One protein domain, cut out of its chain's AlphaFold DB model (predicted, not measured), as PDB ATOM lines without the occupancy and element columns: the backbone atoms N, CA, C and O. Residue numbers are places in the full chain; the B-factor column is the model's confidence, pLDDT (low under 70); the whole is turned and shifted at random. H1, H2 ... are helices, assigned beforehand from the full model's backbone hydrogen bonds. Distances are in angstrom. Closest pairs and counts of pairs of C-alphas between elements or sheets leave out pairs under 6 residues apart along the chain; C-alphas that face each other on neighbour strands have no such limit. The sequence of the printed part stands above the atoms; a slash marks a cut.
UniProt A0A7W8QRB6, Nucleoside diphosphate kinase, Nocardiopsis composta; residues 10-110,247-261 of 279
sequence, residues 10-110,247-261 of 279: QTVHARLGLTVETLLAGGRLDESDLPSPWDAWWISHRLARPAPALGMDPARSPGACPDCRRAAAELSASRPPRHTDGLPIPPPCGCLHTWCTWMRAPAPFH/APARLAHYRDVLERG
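What this domain is: This is residues 10 to 110 and 247 to 261 of the 279 residues of the protein "Nucleoside diphosphate kinase" of Nocardiopsis composta (UniProt A0A7W8QRB6). The longest helix, H1, packs side by side with H6 as one pair, H2 and H4 make a second pair, and the two pairs join where one part of H1 meets H2. The short H3 packs on H2 and H4, while H5 is set off near these two, after a long loop of residues 78 to 94. The printed part has 116 residues with six named helices, H1 to H6 in that order, and no named strand: all helix. It is compact, with a radius of gyration of the C-alphas of 14.1 A, and spans 43 by 33 by 20 A.

How they stand to each other: H1, residues 10 to 24, touches H6, residues 247 to 260, at Ala 14 and Tyr 254, their closest C-alphas, 4.6 A apart; the tilt is 34.9 degrees, only just shallow, opposite ways. With residues 12 to 16 alone H1 touches the hub H2, residues 37 to 46, at a steep tilt of 44 degrees, the same way; the C-alphas of Leu 16 and Ile 43 come closest, 5.8 A. H2 touches H4, residues 66 to 77, at a shallow tilt of 20 degrees, the same way, closest at the C-alphas of Trp 41 and Ser 76, 4.9 A. H3, residues 51 to 54, touches H2, with the C-alphas of Ser 44 and Ala 51 closest at 5.2 A. H4 touches H3 with residues 73 to 77 alone, closest at the C-alphas of Ser 76 and Ala 51, 5.4 A. H5, residues 95 to 104, is close to but not clearly touching H2; the closest C-alphas, Trp 38 and Leu 96, are 7.1 A apart. H1 and H5 are apart. In H1, H2, H4, H5 and H6 every O i to N i+4 pair is within hydrogen-bond range; H3 is too short for one.

Where its parts are: H1 begins at C-alpha 10 (153.742, 198.845, 93.678) and is 20.6 A long; H6 measures 19.8 A and ends at C-alpha 260 (157.060, 190.869, 86.349). H4 measures 16.5 A.

The domain as a whole: The C-alphas of Pro 92 and Pro 248 are farthest apart, 42.9 A. Residues 111 to 246 are not printed, a gap of 18.2 A between C-alphas 110 and 247. The links H1 to H2, H3 to H4 and H4 to H5 are long. Residues 89 to 92 have pLDDT under 70.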
ATOM      1  N   GLN A  10     153.708 198.413  95.071       92.06
ATOM      2  CA  GLN A  10     153.742 198.845  93.678       92.06
ATOM      3  C   GLN A  10     152.767 198.065  92.784       92.06
ATOM      4  O   GLN A  10     152.198 198.669  91.886       92.06
ATOM      5  N   THR A  11     152.524 196.776  93.025       92.38
ATOM      6  CA  THR A  11     151.538 195.982  92.270       92.38
ATOM      7  C   THR A  11     150.125 196.527  92.462       92.38
ATOM      8  O   THR A  11     149.406 196.725  91.486       92.38
ATOM      9  N   VAL A  12     149.740 196.844  93.701       94.38
ATOM     10  CA  VAL A  12     148.412 197.406  94.012       94.38
ATOM     11  C   VAL A  12     148.242 198.776  93.354       94.38
ATOM     12  O   VAL A  12     147.209 199.058  92.748       94.38
ATOM     13  N   HIS A  13     149.287 199.608  93.394       95.62
ATOM     14  CA  HIS A  13     149.294 200.899  92.704       95.62
ATOM     15  C   HIS A  13     149.244 200.740  91.178       95.62
ATOM     16  O   HIS A  13     148.503 201.465  90.523       95.62
ATOM     17  N   ALA A  14     149.979 199.784  90.602       96.12
ATOM     18  CA  ALA A  14     149.930 199.496  89.171       96.12
ATOM     19  C   ALA A  14     148.536 199.035  88.745       96.12
ATOM     20  O   ALA A  14     148.034 199.508  87.729       96.12
ATOM     21  N   ARG A  15     147.867 198.184  89.539       96.88
ATOM     22  CA  ARG A  15     146.479 197.802  89.260       96.88
ATOM     23  C   ARG A  15     145.552 199.010  89.331       96.88
ATOM     24  O   ARG A  15     144.772 199.193  88.406       96.88
ATOM     25  N   LEU A  16     145.643 199.849  90.368       97.88
ATOM     26  CA  LEU A  16     144.846 201.081  90.437       97.88
ATOM     27  C   LEU A  16     145.071 201.962  89.200       97.88
ATOM     28  O   LEU A  16     144.101 202.450  88.629       97.88
ATOM     29  N   GLY A  17     146.330 202.130  88.785       97.81
ATOM     30  CA  GLY A  17     146.728 202.935  87.630       97.81
ATOM     31  C   GLY A  17     146.166 202.389  86.324       97.81
ATOM     32  O   GLY A  17     145.527 203.123  85.574       97.81
ATOM     33  N   LEU A  18     146.329 201.084  86.092       97.81
ATOM     34  CA  LEU A  18     145.760 200.396  84.937       97.81
ATOM     35  C   LEU A  18     144.240 200.561  84.903       97.81
ATOM     36  O   LEU A  18     143.693 200.902  83.859       97.81
ATOM     37  N   THR A  19     143.570 200.373  86.040       98.00
ATOM     38  CA  THR A  19     142.114 200.492  86.143       98.00
ATOM     39  C   THR A  19     141.637 201.912  85.846       98.00
ATOM     40  O   THR A  19     140.769 202.097  84.997       98.00
ATOM     41  N   VAL A  20     142.185 202.926  86.524       98.00
ATOM     42  CA  VAL A  20     141.713 204.312  86.369       98.00
ATOM     43  C   VAL A  20     142.004 204.857  84.974       98.00
ATOM     44  O   VAL A  20     141.122 205.456  84.370       98.00
ATOM     45  N   GLU A  21     143.189 204.599  84.420       97.88
ATOM     46  CA  GLU A  21     143.543 205.110  83.095       97.88
ATOM     47  C   GLU A  21     142.822 204.364  81.970       97.88
ATOM     48  O   GLU A  21     142.415 204.994  81.002       97.88
ATOM     49  N   THR A  22     142.568 203.057  82.108       97.25
ATOM     50  CA  THR A  22     141.732 202.333  81.132       97.25
ATOM     51  C   THR A  22     140.316 202.902  81.101       97.25
ATOM     52  O   THR A  22     139.764 203.090  80.021       97.25
ATOM     53  N   LEU A  23     139.740 203.232  82.264       96.12
ATOM     54  CA  LEU A  23     138.424 203.871  82.338       96.12
ATOM     55  C   LEU A  23     138.419 205.273  81.716       96.12
ATOM     56  O   LEU A  23     137.479 205.600  80.998       96.12
ATOM     57  N   LEU A  24     139.448 206.085  81.980       96.81
ATOM     58  CA  LEU A  24     139.581 207.427  81.396       96.81
ATOM     59  C   LEU A  24     139.785 207.378  79.876       96.81
ATOM     60  O   LEU A  24     139.267 208.231  79.170       96.81
ATOM     61  N   ALA A  25     140.465 206.351  79.367       95.38
ATOM     62  CA  ALA A  25     140.627 206.109  77.937       95.38
ATOM     63  C   ALA A  25     139.385 205.477  77.266       95.38
ATOM     64  O   ALA A  25     139.460 205.067  76.108       95.38
ATOM     65  N   GLY A  26     138.261 205.327  77.981       94.31
ATOM     66  CA  GLY A  26     137.042 204.693  77.460       94.31
ATOM     67  C   GLY A  26     137.176 203.188  77.188       94.31
ATOM     68  O   GLY A  26     136.344 202.599  76.497       94.31
ATOM     69  N   GLY A  27     138.226 202.556  77.714       94.50
ATOM     70  CA  GLY A  27     138.505 201.137  77.551       94.50
ATOM     71  C   GLY A  27     137.638 200.243  78.436       94.50
ATOM     72  O   GLY A  27     136.979 200.680  79.383       94.50
ATOM     73  N   ARG A  28     137.667 198.942  78.136       93.25
ATOM     74  CA  ARG A  28     137.056 197.901  78.970       93.25
ATOM     75  C   ARG A  28     138.094 197.335  79.932       93.25
ATOM     76  O   ARG A  28     139.260 197.201  79.577       93.25
ATOM     77  N   LEU A  29     137.655 197.024  81.146       93.00
ATOM     78  CA  LEU A  29     138.486 196.380  82.155       93.00
ATOM     79  C   LEU A  29     138.352 194.869  82.023       93.00
ATOM     80  O   LEU A  29     137.240 194.347  82.095       93.00
ATOM     81  N   ASP A  30     139.482 194.191  81.874       91.19
ATOM     82  CA  ASP A  30     139.535 192.737  81.954       91.19
ATOM     83  C   ASP A  30     139.409 192.276  83.409       91.19
ATOM     84  O   ASP A  30     139.835 192.970  84.350       91.19
ATOM     85  N   GLU A  31     138.857 191.073  83.575       92.56
ATOM     86  CA  GLU A  31     138.890 190.377  84.855       92.56
ATOM     87  C   GLU A  31     140.334 190.236  85.342       92.56
ATOM     88  O   GLU A  31     141.248 189.916  84.581       92.56
ATOM     89  N   SER A  32     140.543 190.476  86.632       87.75
ATOM     90  CA  SER A  32     141.843 190.276  87.261       87.75
ATOM     91  C   SER A  32     141.718 189.574  88.591       87.75
ATOM     92  O   SER A  32     140.977 190.025  89.473       87.75
ATOM     93  N   ASP A  33     142.569 188.580  88.779       87.75
ATOM     94  CA  ASP A  33     142.847 188.056  90.100       87.75
ATOM     95  C   ASP A  33     143.803 189.009  90.833       87.75
ATOM     96  O   ASP A  33     144.814 189.466  90.290       87.75
ATOM     97  N   LEU A  34     143.463 189.331  92.081       91.25
ATOM     98  CA  LEU A  34     144.315 190.108  92.979       91.25
ATOM     99  C   LEU A  34     144.834 189.230  94.111       91.25
ATOM    100  O   LEU A  34     144.122 188.325  94.558       91.25
ATOM    101  N   PRO A  35     146.055 189.485  94.603       89.56
ATOM    102  CA  PRO A  35     146.671 188.605  95.581       89.56
ATOM    103  C   PRO A  35     146.011 188.709  96.952       89.56
ATOM    104  O   PRO A  35     145.932 187.707  97.659       89.56
ATOM    105  N   SER A  36     145.493 189.884  97.314       94.06
ATOM    106  CA  SER A  36     144.717 190.090  98.531       94.06
ATOM    107  C   SER A  36     143.313 190.599  98.200       94.06
ATOM    108  O   SER A  36     143.166 191.509  97.380       94.06
ATOM    109  N   PRO A  37     142.270 190.107  98.893       95.62
ATOM    110  CA  PRO A  37     140.929 190.669  98.749       95.62
ATOM    111  C   PRO A  37     140.873 192.137  99.204       95.62
ATOM    112  O   PRO A  37     140.034 192.911  98.743       95.62
ATOM    113  N   TRP A  38     141.796 192.545 100.082       96.38
ATOM    114  CA  TRP A  38     141.919 193.928 100.535       96.38
ATOM    115  C   TRP A  38     142.493 194.857  99.461       96.38
ATOM    116  O   TRP A  38     142.196 196.046  99.496       96.38
ATOM    117  N   ASP A  39     143.224 194.334  98.467       96.75
ATOM    118  CA  ASP A  39     143.650 195.132  97.308       96.75
ATOM    119  C   ASP A  39     142.433 195.512  96.459       96.75
ATOM    120  O   ASP A  39     142.258 196.675  96.097       96.75
ATOM    121  N   ALA A  40     141.552 194.540  96.197       96.88
ATOM    122  CA  ALA A  40     140.314 194.758  95.457       96.88
ATOM    123  C   ALA A  40     139.401 195.752  96.189       96.88
ATOM    124  O   ALA A  40     138.881 196.691  95.579       96.88
ATOM    125  N   TRP A  41     139.278 195.599  97.513       97.56
ATOM    126  CA  TRP A  41     138.588 196.567  98.362       97.56
ATOM    127  C   TRP A  41     139.202 197.959  98.264       97.56
ATOM    128  O   TRP A  41     138.478 198.907  97.963       97.56
ATOM    129  N   TRP A  42     140.517 198.091  98.437       97.94
ATOM    130  CA  TRP A  42     141.199 199.380  98.393       97.94
ATOM    131  C   TRP A  42     140.970 200.086  97.054       97.94
ATOM    132  O   TRP A  42     140.532 201.234  97.041       97.94
ATOM    133  N   ILE A  43     141.158 199.390  95.928       98.06
ATOM    134  CA  ILE A  43     140.935 199.949  94.585       98.06
ATOM    135  C   ILE A  43     139.467 200.357  94.399       98.06
ATOM    136  O   ILE A  43     139.192 201.476  93.962       98.06
ATOM    137  N   SER A  44     138.519 199.487  94.765       98.06
ATOM    138  CA  SER A  44     137.080 199.775  94.651       98.06
ATOM    139  C   SER A  44     136.679 201.005  95.475       98.06
ATOM    140  O   SER A  44     135.988 201.902  94.984       98.06
ATOM    141  N   HIS A  45     137.187 201.105  96.706       97.81
ATOM    142  CA  HIS A  45     136.906 202.198  97.621       97.81
ATOM    143  C   HIS A  45     137.524 203.515  97.145       97.81
ATOM    144  O   HIS A  45     136.830 204.535  97.118       97.81
ATOM    145  N   ARG A  46     138.786 203.484  96.689       97.88
ATOM    146  CA  ARG A  46     139.492 204.629  96.087       97.88
ATOM    147  C   ARG A  46     138.748 205.193  94.880       97.88
ATOM    148  O   ARG A  46     138.639 206.408  94.754       97.88
ATOM    149  N   LEU A  47     138.205 204.325  94.027       97.56
ATOM    150  CA  LEU A  47     137.485 204.718  92.812       97.56
ATOM    151  C   LEU A  47     135.982 204.950  93.026       97.56
ATOM    152  O   LEU A  47     135.284 205.296  92.075       97.56
ATOM    153  N   ALA A  48     135.475 204.753  94.248       97.00
ATOM    154  CA  ALA A  48     134.050 204.807  94.581       97.00
ATOM    155  C   ALA A  48     133.164 203.930  93.668       97.00
ATOM    156  O   ALA A  48     132.005 204.259  93.411       97.00
ATOM    157  N   ARG A  49     133.704 202.810  93.174       97.25
ATOM    158  CA  ARG A  49     133.041 201.905  92.226       97.25
ATOM    159  C   ARG A  49     133.081 200.477  92.757       97.25
ATOM    160  O   ARG A  49     134.147 200.058  93.194       97.25
ATOM    161  N   PRO A  50     131.970 199.719  92.700       97.81
ATOM    162  CA  PRO A  50     131.959 198.338  93.166       97.81
ATOM    163  C   PRO A  50     133.009 197.475  92.468       97.81
ATOM    164  O   PRO A  50     133.181 197.601  91.257       97.81
ATOM    165  N   ALA A  51     133.649 196.556  93.194       97.38
ATOM    166  CA  ALA A  51     134.670 195.665  92.632       97.38
ATOM    167  C   ALA A  51     134.208 194.893  91.374       97.38
ATOM    168  O   ALA A  51     134.953 194.913  90.391       97.38
ATOM    169  N   PRO A  52     132.975 194.340  91.299       96.19
ATOM    170  CA  PRO A  52     132.501 193.687  90.075       96.19
ATOM    171  C   PRO A  52     132.438 194.623  88.860       96.19
ATOM    172  O   PRO A  52     132.722 194.211  87.742       96.19
ATOM    173  N   ALA A  53     132.134 195.910  89.065       96.31
ATOM    174  CA  ALA A  53     132.123 196.909  87.991       96.31
ATOM    175  C   ALA A  53     133.536 197.294  87.511       96.31
ATOM    176  O   ALA A  53     133.678 198.047  86.548       96.31
ATOM    177  N   LEU A  54     134.570 196.811  88.200       96.75
ATOM    178  CA  LEU A  54     135.978 197.025  87.890       96.75
ATOM    179  C   LEU A  54     136.679 195.731  87.432       96.75
ATOM    180  O   LEU A  54     137.908 195.709  87.360       96.75
ATOM    181  N   GLY A  55     135.927 194.653  87.170       95.81
ATOM    182  CA  GLY A  55     136.497 193.352  86.800       95.81
ATOM    183  C   GLY A  55     137.302 192.709  87.935       95.81
ATOM    184  O   GLY A  55     138.313 192.057  87.688       95.81
ATOM    185  N   MET A  56     136.916 192.944  89.192       96.56
ATOM    186  CA  MET A  56     137.596 192.388  90.363       96.56
ATOM    187  C   MET A  56     136.628 191.560  91.203       96.56
ATOM    188  O   MET A  56     135.518 192.007  91.500       96.56
ATOM    189  N   ASP A  57     137.090 190.400  91.658       95.81
ATOM    190  CA  ASP A  57     136.361 189.544  92.591       95.81
ATOM    191  C   ASP A  57     137.207 189.282  93.852       95.81
ATOM    192  O   ASP A  57     138.095 188.424  93.843       95.81
ATOM    193  N   PRO A  58     136.941 189.999  94.962       94.38
ATOM    194  CA  PRO A  58     137.652 189.779  96.217       94.38
ATOM    195  C   PRO A  58     137.488 188.352  96.767       94.38
ATOM    196  O   PRO A  58     138.348 187.891  97.514       94.38
ATOM    197  N   ALA A  59     136.418 187.625  96.424       93.31
ATOM    198  CA  ALA A  59     136.201 186.270  96.933       93.31
ATOM    199  C   ALA A  59     137.202 185.255  96.350       93.31
ATOM    200  O   ALA A  59     137.506 184.257  97.009       93.31
ATOM    201  N   ARG A  60     137.753 185.535  95.159       91.94
ATOM    202  CA  ARG A  60     138.763 184.709  94.472       91.94
ATOM    203  C   ARG A  60     140.198 184.958  94.949       91.94
ATOM    204  O   ARG A  60     141.076 184.141  94.684       91.94
ATOM    205  N   SER A  61     140.457 186.046  95.674       89.50
ATOM    206  CA  SER A  61     141.805 186.402  96.135       89.50
ATOM    207  C   SER A  61     142.304 185.494  97.270       89.50
ATOM    208  O   SER A  61     141.673 185.452  98.327       89.50
ATOM    209  N   PRO A  62     143.465 184.824  97.149       86.94
ATOM    210  CA  PRO A  62     143.913 183.834  98.134       86.94
ATOM    211  C   PRO A  62     144.487 184.429  99.435       86.94
ATOM    212  O   PRO A  62     144.516 183.741 100.454       86.94
ATOM    213  N   GLY A  63     144.931 185.691  99.446       82.88
ATOM    214  CA  GLY A  63     145.767 186.288 100.502       82.88
ATOM    215  C   GLY A  63     145.097 186.665 101.831       82.88
ATOM    216  O   GLY A  63     145.618 187.522 102.542       82.88
ATOM    217  N   ALA A  64     143.952 186.076 102.185       88.44
ATOM    218  CA  ALA A  64     143.316 186.274 103.492       88.44
ATOM    219  C   ALA A  64     142.498 185.050 103.925       88.44
ATOM    220  O   ALA A  64     142.129 184.217 103.096       88.44
ATOM    221  N   CYS A  65     142.162 184.963 105.217       93.50
ATOM    222  CA  CYS A  65     141.256 183.927 105.719       93.50
ATOM    223  C   CYS A  65     139.828 184.067 105.130       93.50
ATOM    224  O   CYS A  65     139.472 185.147 104.643       93.50
ATOM    225  N   PRO A  66     138.982 183.018 105.204       93.81
ATOM    226  CA  PRO A  66     137.625 183.038 104.646       93.81
ATOM    227  C   PRO A  66     136.754 184.212 105.117       93.81
ATOM    228  O   PRO A  66     136.111 184.859 104.291       93.81
ATOM    229  N   ASP A  67     136.773 184.543 106.411       92.88
ATOM    230  CA  ASP A  67     135.974 185.651 106.957       92.88
ATOM    231  C   ASP A  67     136.424 187.003 106.405       92.88
ATOM    232  O   ASP A  67     135.609 187.854 106.055       92.88
ATOM    233  N   CYS A  68     137.737 187.186 106.295       93.12
ATOM    234  CA  CYS A  68     138.345 188.418 105.823       93.12
ATOM    235  C   CYS A  68     138.176 188.570 104.289       93.12
ATOM    236  O   CYS A  68     137.978 189.689 103.817       93.12
ATOM    237  N   ARG A  69     138.107 187.467 103.519       94.94
ATOM    238  CA  ARG A  69     137.649 187.476 102.110       94.94
ATOM    239  C   ARG A  69     136.181 187.879 101.979       94.94
ATOM    240  O   ARG A  69     135.869 188.756 101.177       94.94
ATOM    241  N   ARG A  70     135.290 187.283 102.782       95.00
ATOM    242  CA  ARG A  70     133.853 187.607 102.780       95.00
ATOM    243  C   ARG A  70     133.612 189.079 103.119       95.00
ATOM    244  O   ARG A  70     132.930 189.767 102.369       95.00
ATOM    245  N   ALA A  71     134.240 189.584 104.181       95.00
ATOM    246  CA  ALA A  71     134.127 190.985 104.583       95.00
ATOM    247  C   ALA A  71     134.601 191.947 103.481       95.00
ATOM    248  O   ALA A  71     133.906 192.908 103.153       95.00
ATOM    249  N   ALA A  72     135.760 191.683 102.872       96.19
ATOM    250  CA  ALA A  72     136.257 192.489 101.763       96.19
ATOM    251  C   ALA A  72     135.309 192.448 100.552       96.19
ATOM    252  O   ALA A  72     135.031 193.498  99.975       96.19
ATOM    253  N   ALA A  73     134.762 191.281 100.196       96.75
ATOM    254  CA  ALA A  73     133.778 191.151  99.120       96.75
ATOM    255  C   ALA A  73     132.511 191.980  99.395       96.75
ATOM    256  O   ALA A  73     132.106 192.781  98.553       96.75
ATOM    257  N   GLU A  74     131.938 191.869 100.596       96.50
ATOM    258  CA  GLU A  74     130.752 192.627 101.011       96.50
ATOM    259  C   GLU A  74     130.984 194.145 101.004       96.50
ATOM    260  O   GLU A  74     130.141 194.909 100.526       96.50
ATOM    261  N   LEU A  75     132.127 194.606 101.526       96.69
ATOM    262  CA  LEU A  75     132.480 196.029 101.538       96.69
ATOM    263  C   LEU A  75     132.722 196.572 100.124       96.69
ATOM    264  O   LEU A  75     132.336 197.704  99.834       96.69
ATOM    265  N   SER A  76     133.338 195.774  99.251       97.62
ATOM    266  CA  SER A  76     133.680 196.174  97.880       97.62
ATOM    267  C   SER A  76     132.495 196.124  96.918       97.62
ATOM    268  O   SER A  76     132.532 196.775  95.878       97.62
ATOM    269  N   ALA A  77     131.457 195.341  97.218       97.12
ATOM    270  CA  ALA A  77     130.275 195.209  96.369       97.12
ATOM    271  C   ALA A  77     129.241 196.332  96.584       97.12
ATOM    272  O   ALA A  77     128.376 196.544  95.729       97.12
ATOM    273  N   SER A  78     129.311 197.064  97.702       96.31
ATOM    274  CA  SER A  78     128.339 198.116  98.011       96.31
ATOM    275  C   SER A  78     128.465 199.338  97.087       96.31
ATOM    276  O   SER A  78     129.491 199.565  96.446       96.31
ATOM    277  N   ARG A  79     127.404 200.156  97.018       94.69
ATOM    278  CA  ARG A  79     127.327 201.366  96.181       94.69
ATOM    279  C   ARG A  79     127.048 202.608  97.043       94.69
ATOM    280  O   ARG A  79     125.895 202.810  97.412       94.69
ATOM    281  N   PRO A  80     128.058 203.446  97.346       93.44
ATOM    282  CA  PRO A  80     129.489 203.245  97.074       93.44
ATOM    283  C   PRO A  80     130.117 202.148  97.963       93.44
ATOM    284  O   PRO A  80     129.512 201.751  98.967       93.44
ATOM    285  N   PRO A  81     131.333 201.660  97.638       96.25
ATOM    286  CA  PRO A  81     132.072 200.732  98.496       96.25
ATOM    287  C   PRO A  81     132.294 201.296  99.904       96.25
ATOM    288  O   PRO A  81     132.721 202.445 100.064       96.25
ATOM    289  N   ARG A  82     132.006 200.497 100.935       94.62
ATOM    290  CA  ARG A  82     132.065 200.919 102.346       94.62
ATOM    291  C   ARG A  82     133.493 200.864 102.897       94.62
ATOM    292  O   ARG A  82     134.311 200.049 102.476       94.62
ATOM    293  N   HIS A  83     133.780 201.735 103.864       93.88
ATOM    294  CA  HIS A  83     135.021 201.681 104.640       93.88
ATOM    295  C   HIS A  83     134.954 200.572 105.709       93.88
ATOM    296  O   HIS A  83     133.876 200.079 106.040       93.88
ATOM    297  N   THR A  84     136.098 200.194 106.280       92.31
ATOM    298  CA  THR A  84     136.228 199.084 107.239       92.31
ATOM    299  C   THR A  84     135.742 199.392 108.659       92.31
ATOM    300  O   THR A  84     135.806 198.511 109.507       92.31
ATOM    301  N   ASP A  85     135.249 200.597 108.960       86.25
ATOM    302  CA  ASP A  85     134.883 200.979 110.343       86.25
ATOM    303  C   ASP A  85     133.652 200.247 110.882       86.25
ATOM    304  O   ASP A  85     133.432 200.222 112.088       86.25
ATOM    305  N   GLY A  86     132.836 199.670 109.996       82.81
ATOM    306  CA  GLY A  86     131.706 198.826 110.388       82.81
ATOM    307  C   GLY A  86     132.106 197.392 110.745       82.81
ATOM    308  O   GLY A  86     131.241 196.606 111.121       82.81
ATOM    309  N   LEU A  87     133.383 197.023 110.590       86.44
ATOM    310  CA  LEU A  87     133.875 195.704 110.979       86.44
ATOM    311  C   LEU A  87     134.135 195.645 112.493       86.44
ATOM    312  O   LEU A  87     134.491 196.661 113.092       86.44
ATOM    313  N   PRO A  88     134.030 194.459 113.121       80.12
ATOM    314  CA  PRO A  88     134.441 194.272 114.510       80.12
ATOM    315  C   PRO A  88     135.891 194.722 114.745       80.12
ATOM    316  O   PRO A  88     136.775 194.428 113.936       80.12
ATOM    317  N   ILE A  89     136.141 195.414 115.863       69.62
ATOM    318  CA  ILE A  89     137.474 195.889 116.261       69.62
ATOM    319  C   ILE A  89     137.904 195.174 117.556       69.62
ATOM    320  O   ILE A  89     137.234 195.350 118.574       69.62
ATOM    321  N   PRO A  90     139.038 194.440 117.562       65.62
ATOM    322  CA  PRO A  90     139.873 194.096 116.406       65.62
ATOM    323  C   PRO A  90     139.209 193.030 115.511       65.62
ATOM    324  O   PRO A  90     138.468 192.184 116.015       65.62
ATOM    325  N   PRO A  91     139.498 193.005 114.196       69.12
ATOM    326  CA  PRO A  91     139.068 191.901 113.352       69.12
ATOM    327  C   PRO A  91     139.762 190.613 113.828       69.12
ATOM    328  O   PRO A  91     140.985 190.617 114.009       69.12
ATOM    329  N   PRO A  92     139.028 189.501 113.993       68.69
ATOM    330  CA  PRO A  92     139.512 188.317 114.712       68.69
ATOM    331  C   PRO A  92     140.731 187.652 114.053       68.69
ATOM    332  O   PRO A  92     141.536 187.022 114.728       68.69
ATOM    333  N   CYS A  93     140.887 187.816 112.733       87.50
ATOM    334  CA  CYS A  93     141.891 187.130 111.918       87.50
ATOM    335  C   CYS A  93     143.226 187.897 111.757       87.50
ATOM    336  O   CYS A  93     144.172 187.356 111.190       87.50
ATOM    337  N   GLY A  94     143.291 189.191 112.111       89.00
ATOM    338  CA  GLY A  94     144.472 190.053 111.904       89.00
ATOM    339  C   GLY A  94     144.889 190.348 110.443       89.00
ATOM    340  O   GLY A  94     145.776 191.176 110.222       89.00
ATOM    341  N   CYS A  95     144.257 189.736 109.428       92.38
ATOM    342  CA  CYS A  95     144.645 189.880 108.013       92.38
ATOM    343  C   CYS A  95     144.539 191.329 107.515       92.38
ATOM    344  O   CYS A  95     145.474 191.821 106.891       92.38
ATOM    345  N   LEU A  96     143.438 192.032 107.825       92.12
ATOM    346  CA  LEU A  96     143.274 193.447 107.460       92.12
ATOM    347  C   LEU A  96     144.372 194.310 108.089       92.12
ATOM    348  O   LEU A  96     144.984 195.127 107.412       92.12
ATOM    349  N   HIS A  97     144.655 194.102 109.379       90.81
ATOM    350  CA  HIS A  97     145.703 194.843 110.073       90.81
ATOM    351  C   HIS A  97     147.071 194.618 109.419       90.81
ATOM    352  O   HIS A  97     147.761 195.583 109.107       90.81
ATOM    353  N   THR A  98     147.414 193.358 109.133       91.31
ATOM    354  CA  THR A  98     148.655 192.983 108.439       91.31
ATOM    355  C   THR A  98     148.764 193.672 107.080       91.31
ATOM    356  O   THR A  98     149.798 194.259 106.763       91.31
ATOM    357  N   TRP A  99     147.681 193.655 106.300       93.38
ATOM    358  CA  TRP A  99     147.620 194.317 105.001       93.38
ATOM    359  C   TRP A  99     147.794 195.840 105.122       93.38
ATOM    360  O   TRP A  99     148.622 196.421 104.422       93.38
ATOM    361  N   CYS A 100     147.103 196.491 106.064       92.75
ATOM    362  CA  CYS A 100     147.230 197.932 106.293       92.75
ATOM    363  C   CYS A 100     148.641 198.324 106.763       92.75
ATOM    364  O   CYS A 100     149.189 199.338 106.323       92.75
ATOM    365  N   THR A 101     149.255 197.527 107.645       91.56
ATOM    366  CA  THR A 101     150.647 197.719 108.078       91.56
ATOM    367  C   THR A 101     151.604 197.619 106.899       91.56
ATOM    368  O   THR A 101     152.469 198.478 106.751       91.56
ATOM    369  N   TRP A 102     151.416 196.630 106.026       91.31
ATOM    370  CA  TRP A 102     152.220 196.470 104.820       91.31
ATOM    371  C   TRP A 102     152.049 197.635 103.832       91.31
ATOM    372  O   TRP A 102     153.046 198.214 103.405       91.31
ATOM    373  N   MET A 103     150.817 198.072 103.542       91.44
ATOM    374  CA  MET A 103     150.558 199.222 102.657       91.44
ATOM    375  C   MET A 103     151.174 200.530 103.167       91.44
ATOM    376  O   MET A 103     151.502 201.431 102.385       91.44
ATOM    377  N   ARG A 104     151.336 200.656 104.487       90.25
ATOM    378  CA  ARG A 104     151.899 201.845 105.140       90.25
ATOM    379  C   ARG A 104     153.383 201.727 105.454       90.25
ATOM    380  O   ARG A 104     153.981 202.731 105.846       90.25
ATOM    381  N   ALA A 105     153.975 200.550 105.276       88.31
ATOM    382  CA  ALA A 105     155.402 200.364 105.443       88.31
ATOM    383  C   ALA A 105     156.171 201.221 104.416       88.31
ATOM    384  O   ALA A 105     155.706 201.405 103.283       88.31
ATOM    385  N   PRO A 106     157.348 201.757 104.784       84.25
ATOM    386  CA  PRO A 106     158.258 202.342 103.812       84.25
ATOM    387  C   PRO A 106     158.555 201.322 102.708       84.25
ATOM    388  O   PRO A 106     158.935 200.188 102.991       84.25
ATOM    389  N   ALA A 107     158.375 201.725 101.455       79.06
ATOM    390  CA  ALA A 107     158.712 200.908 100.297       79.06
ATOM    391  C   ALA A 107     159.926 201.520  99.584       79.06
ATOM    392  O   ALA A 107     160.083 202.747  99.613       79.06
ATOM    393  N   PRO A 108     160.765 200.705  98.918       78.69
ATOM    394  CA  PRO A 108     161.800 201.224  98.037       78.69
ATOM    395  C   PRO A 108     161.206 202.203  97.026       78.69
ATOM    396  O   PRO A 108     160.087 202.003  96.534       78.69
ATOM    397  N   PHE A 109     161.966 203.252  96.710       79.94
ATOM    398  CA  PHE A 109     161.589 204.171  95.648       79.94
ATOM    399  C   PHE A 109     161.396 203.387  94.348       79.94
ATOM    400  O   PHE A 109     162.278 202.642  93.922       79.94
ATOM    401  N   HIS A 110     160.238 203.569  93.726       84.44
ATOM    402  CA  HIS A 110     159.918 202.986  92.433       84.44
ATOM    403  C   HIS A 110     159.614 204.113  91.461       84.44
ATOM    404  O   HIS A 110     158.779 204.979  91.732       84.44
ATOM    405  N   ALA A 247     149.580 208.276  78.046       96.50
ATOM    406  CA  ALA A 247     148.857 207.130  78.585       96.50
ATOM    407  C   ALA A 247     149.402 205.769  78.115       96.50
ATOM    408  O   ALA A 247     149.592 204.900  78.971       96.50
ATOM    409  N   PRO A 248     149.742 205.541  76.825       96.75
ATOM    410  CA  PRO A 248     150.239 204.239  76.379       96.75
ATOM    411  C   PRO A 248     151.497 203.781  77.126       96.75
ATOM    412  O   PRO A 248     151.599 202.614  77.506       96.75
ATOM    413  N   ALA A 249     152.429 204.701  77.402       95.81
ATOM    414  CA  ALA A 249     153.655 204.396  78.134       95.81
ATOM    415  C   ALA A 249     153.377 204.050  79.607       95.81
ATOM    416  O   ALA A 249     153.965 203.106  80.139       95.81
ATOM    417  N   ARG A 250     152.453 204.767  80.265       96.81
ATOM    418  CA  ARG A 250     152.023 204.444  81.639       96.81
ATOM    419  C   ARG A 250     151.288 203.113  81.716       96.81
ATOM    420  O   ARG A 250     151.628 202.296  82.566       96.81
ATOM    421  N   LEU A 251     150.349 202.860  80.806       96.88
ATOM    422  CA  LEU A 251     149.610 201.598  80.735       96.88
ATOM    423  C   LEU A 251     150.550 200.408  80.503       96.88
ATOM    424  O   LEU A 251     150.414 199.387  81.175       96.88
ATOM    425  N   ALA A 252     151.531 200.542  79.602       95.94
ATOM    426  CA  ALA A 252     152.562 199.525  79.397       95.94
ATOM    427  C   ALA A 252     153.383 199.276  80.673       95.94
ATOM    428  O   ALA A 252     153.600 198.126  81.048       95.94
ATOM    429  N   HIS A 253     153.773 200.339  81.384       95.69
ATOM    430  CA  HIS A 253     154.495 200.226  82.654       95.69
ATOM    431  C   HIS A 253     153.668 199.545  83.749       95.69
ATOM    432  O   HIS A 253     154.198 198.718  84.487       95.69
ATOM    433  N   TYR A 254     152.370 199.845  83.870       96.19
ATOM    434  CA  TYR A 254     151.512 199.152  84.835       96.19
ATOM    435  C   TYR A 254     151.421 197.659  84.536       96.19
ATOM    436  O   TYR A 254     151.554 196.860  85.460       96.19
ATOM    437  N   ARG A 255     151.237 197.279  83.264       95.44
ATOM    438  CA  ARG A 255     151.213 195.868  82.855       95.44
ATOM    439  C   ARG A 255     152.532 195.169  83.183       95.44
ATOM    440  O   ARG A 255     152.498 194.116  83.804       95.44
ATOM    441  N   ASP A 256     153.673 195.796  82.897       93.88
ATOM    442  CA  ASP A 256     154.989 195.233  83.233       93.88
ATOM    443  C   ASP A 256     155.159 194.999  84.746       93.88
ATOM    444  O   ASP A 256     155.579 193.922  85.165       93.88
ATOM    445  N   VAL A 257     154.740 195.958  85.585       92.75
ATOM    446  CA  VAL A 257     154.765 195.802  87.053       92.75
ATOM    447  C   VAL A 257     153.833 194.679  87.529       92.75
ATOM    448  O   VAL A 257     154.150 194.004  88.510       92.75
ATOM    449  N   LEU A 258     152.692 194.473  86.870       92.19
ATOM    450  CA  LEU A 258     151.752 193.396  87.193       92.19
ATOM    451  C   LEU A 258     152.247 192.021  86.716       92.19
ATOM    452  O   LEU A 258     152.019 191.033  87.399       92.19
ATOM    453  N   GLU A 259     152.945 191.940  85.586       91.56
ATOM    454  CA  GLU A 259     153.449 190.673  85.039       91.56
ATOM    455  C   GLU A 259     154.757 190.227  85.701       91.56
ATOM    456  O   GLU A 259     154.954 189.046  85.991       91.56
ATOM    457  N   ARG A 260     155.679 191.165  85.930       88.44
ATOM    458  CA  ARG A 260     157.060 190.869  86.349       88.44
ATOM    459  C   ARG A 260     157.356 191.263  87.793       88.44
ATOM    460  O   ARG A 260     158.421 190.911  88.310       88.44
ATOM    461  N   GLY A 261     156.433 191.967  88.445       85.31
ATOM    462  CA  GLY A 261     156.688 192.687  89.689       85.31
ATOM    463  C   GLY A 261     157.396 194.021  89.433       85.31
ATOM    464  O   GLY A 261     157.862 194.308  88.331       85.31
TER     465      GLY A 261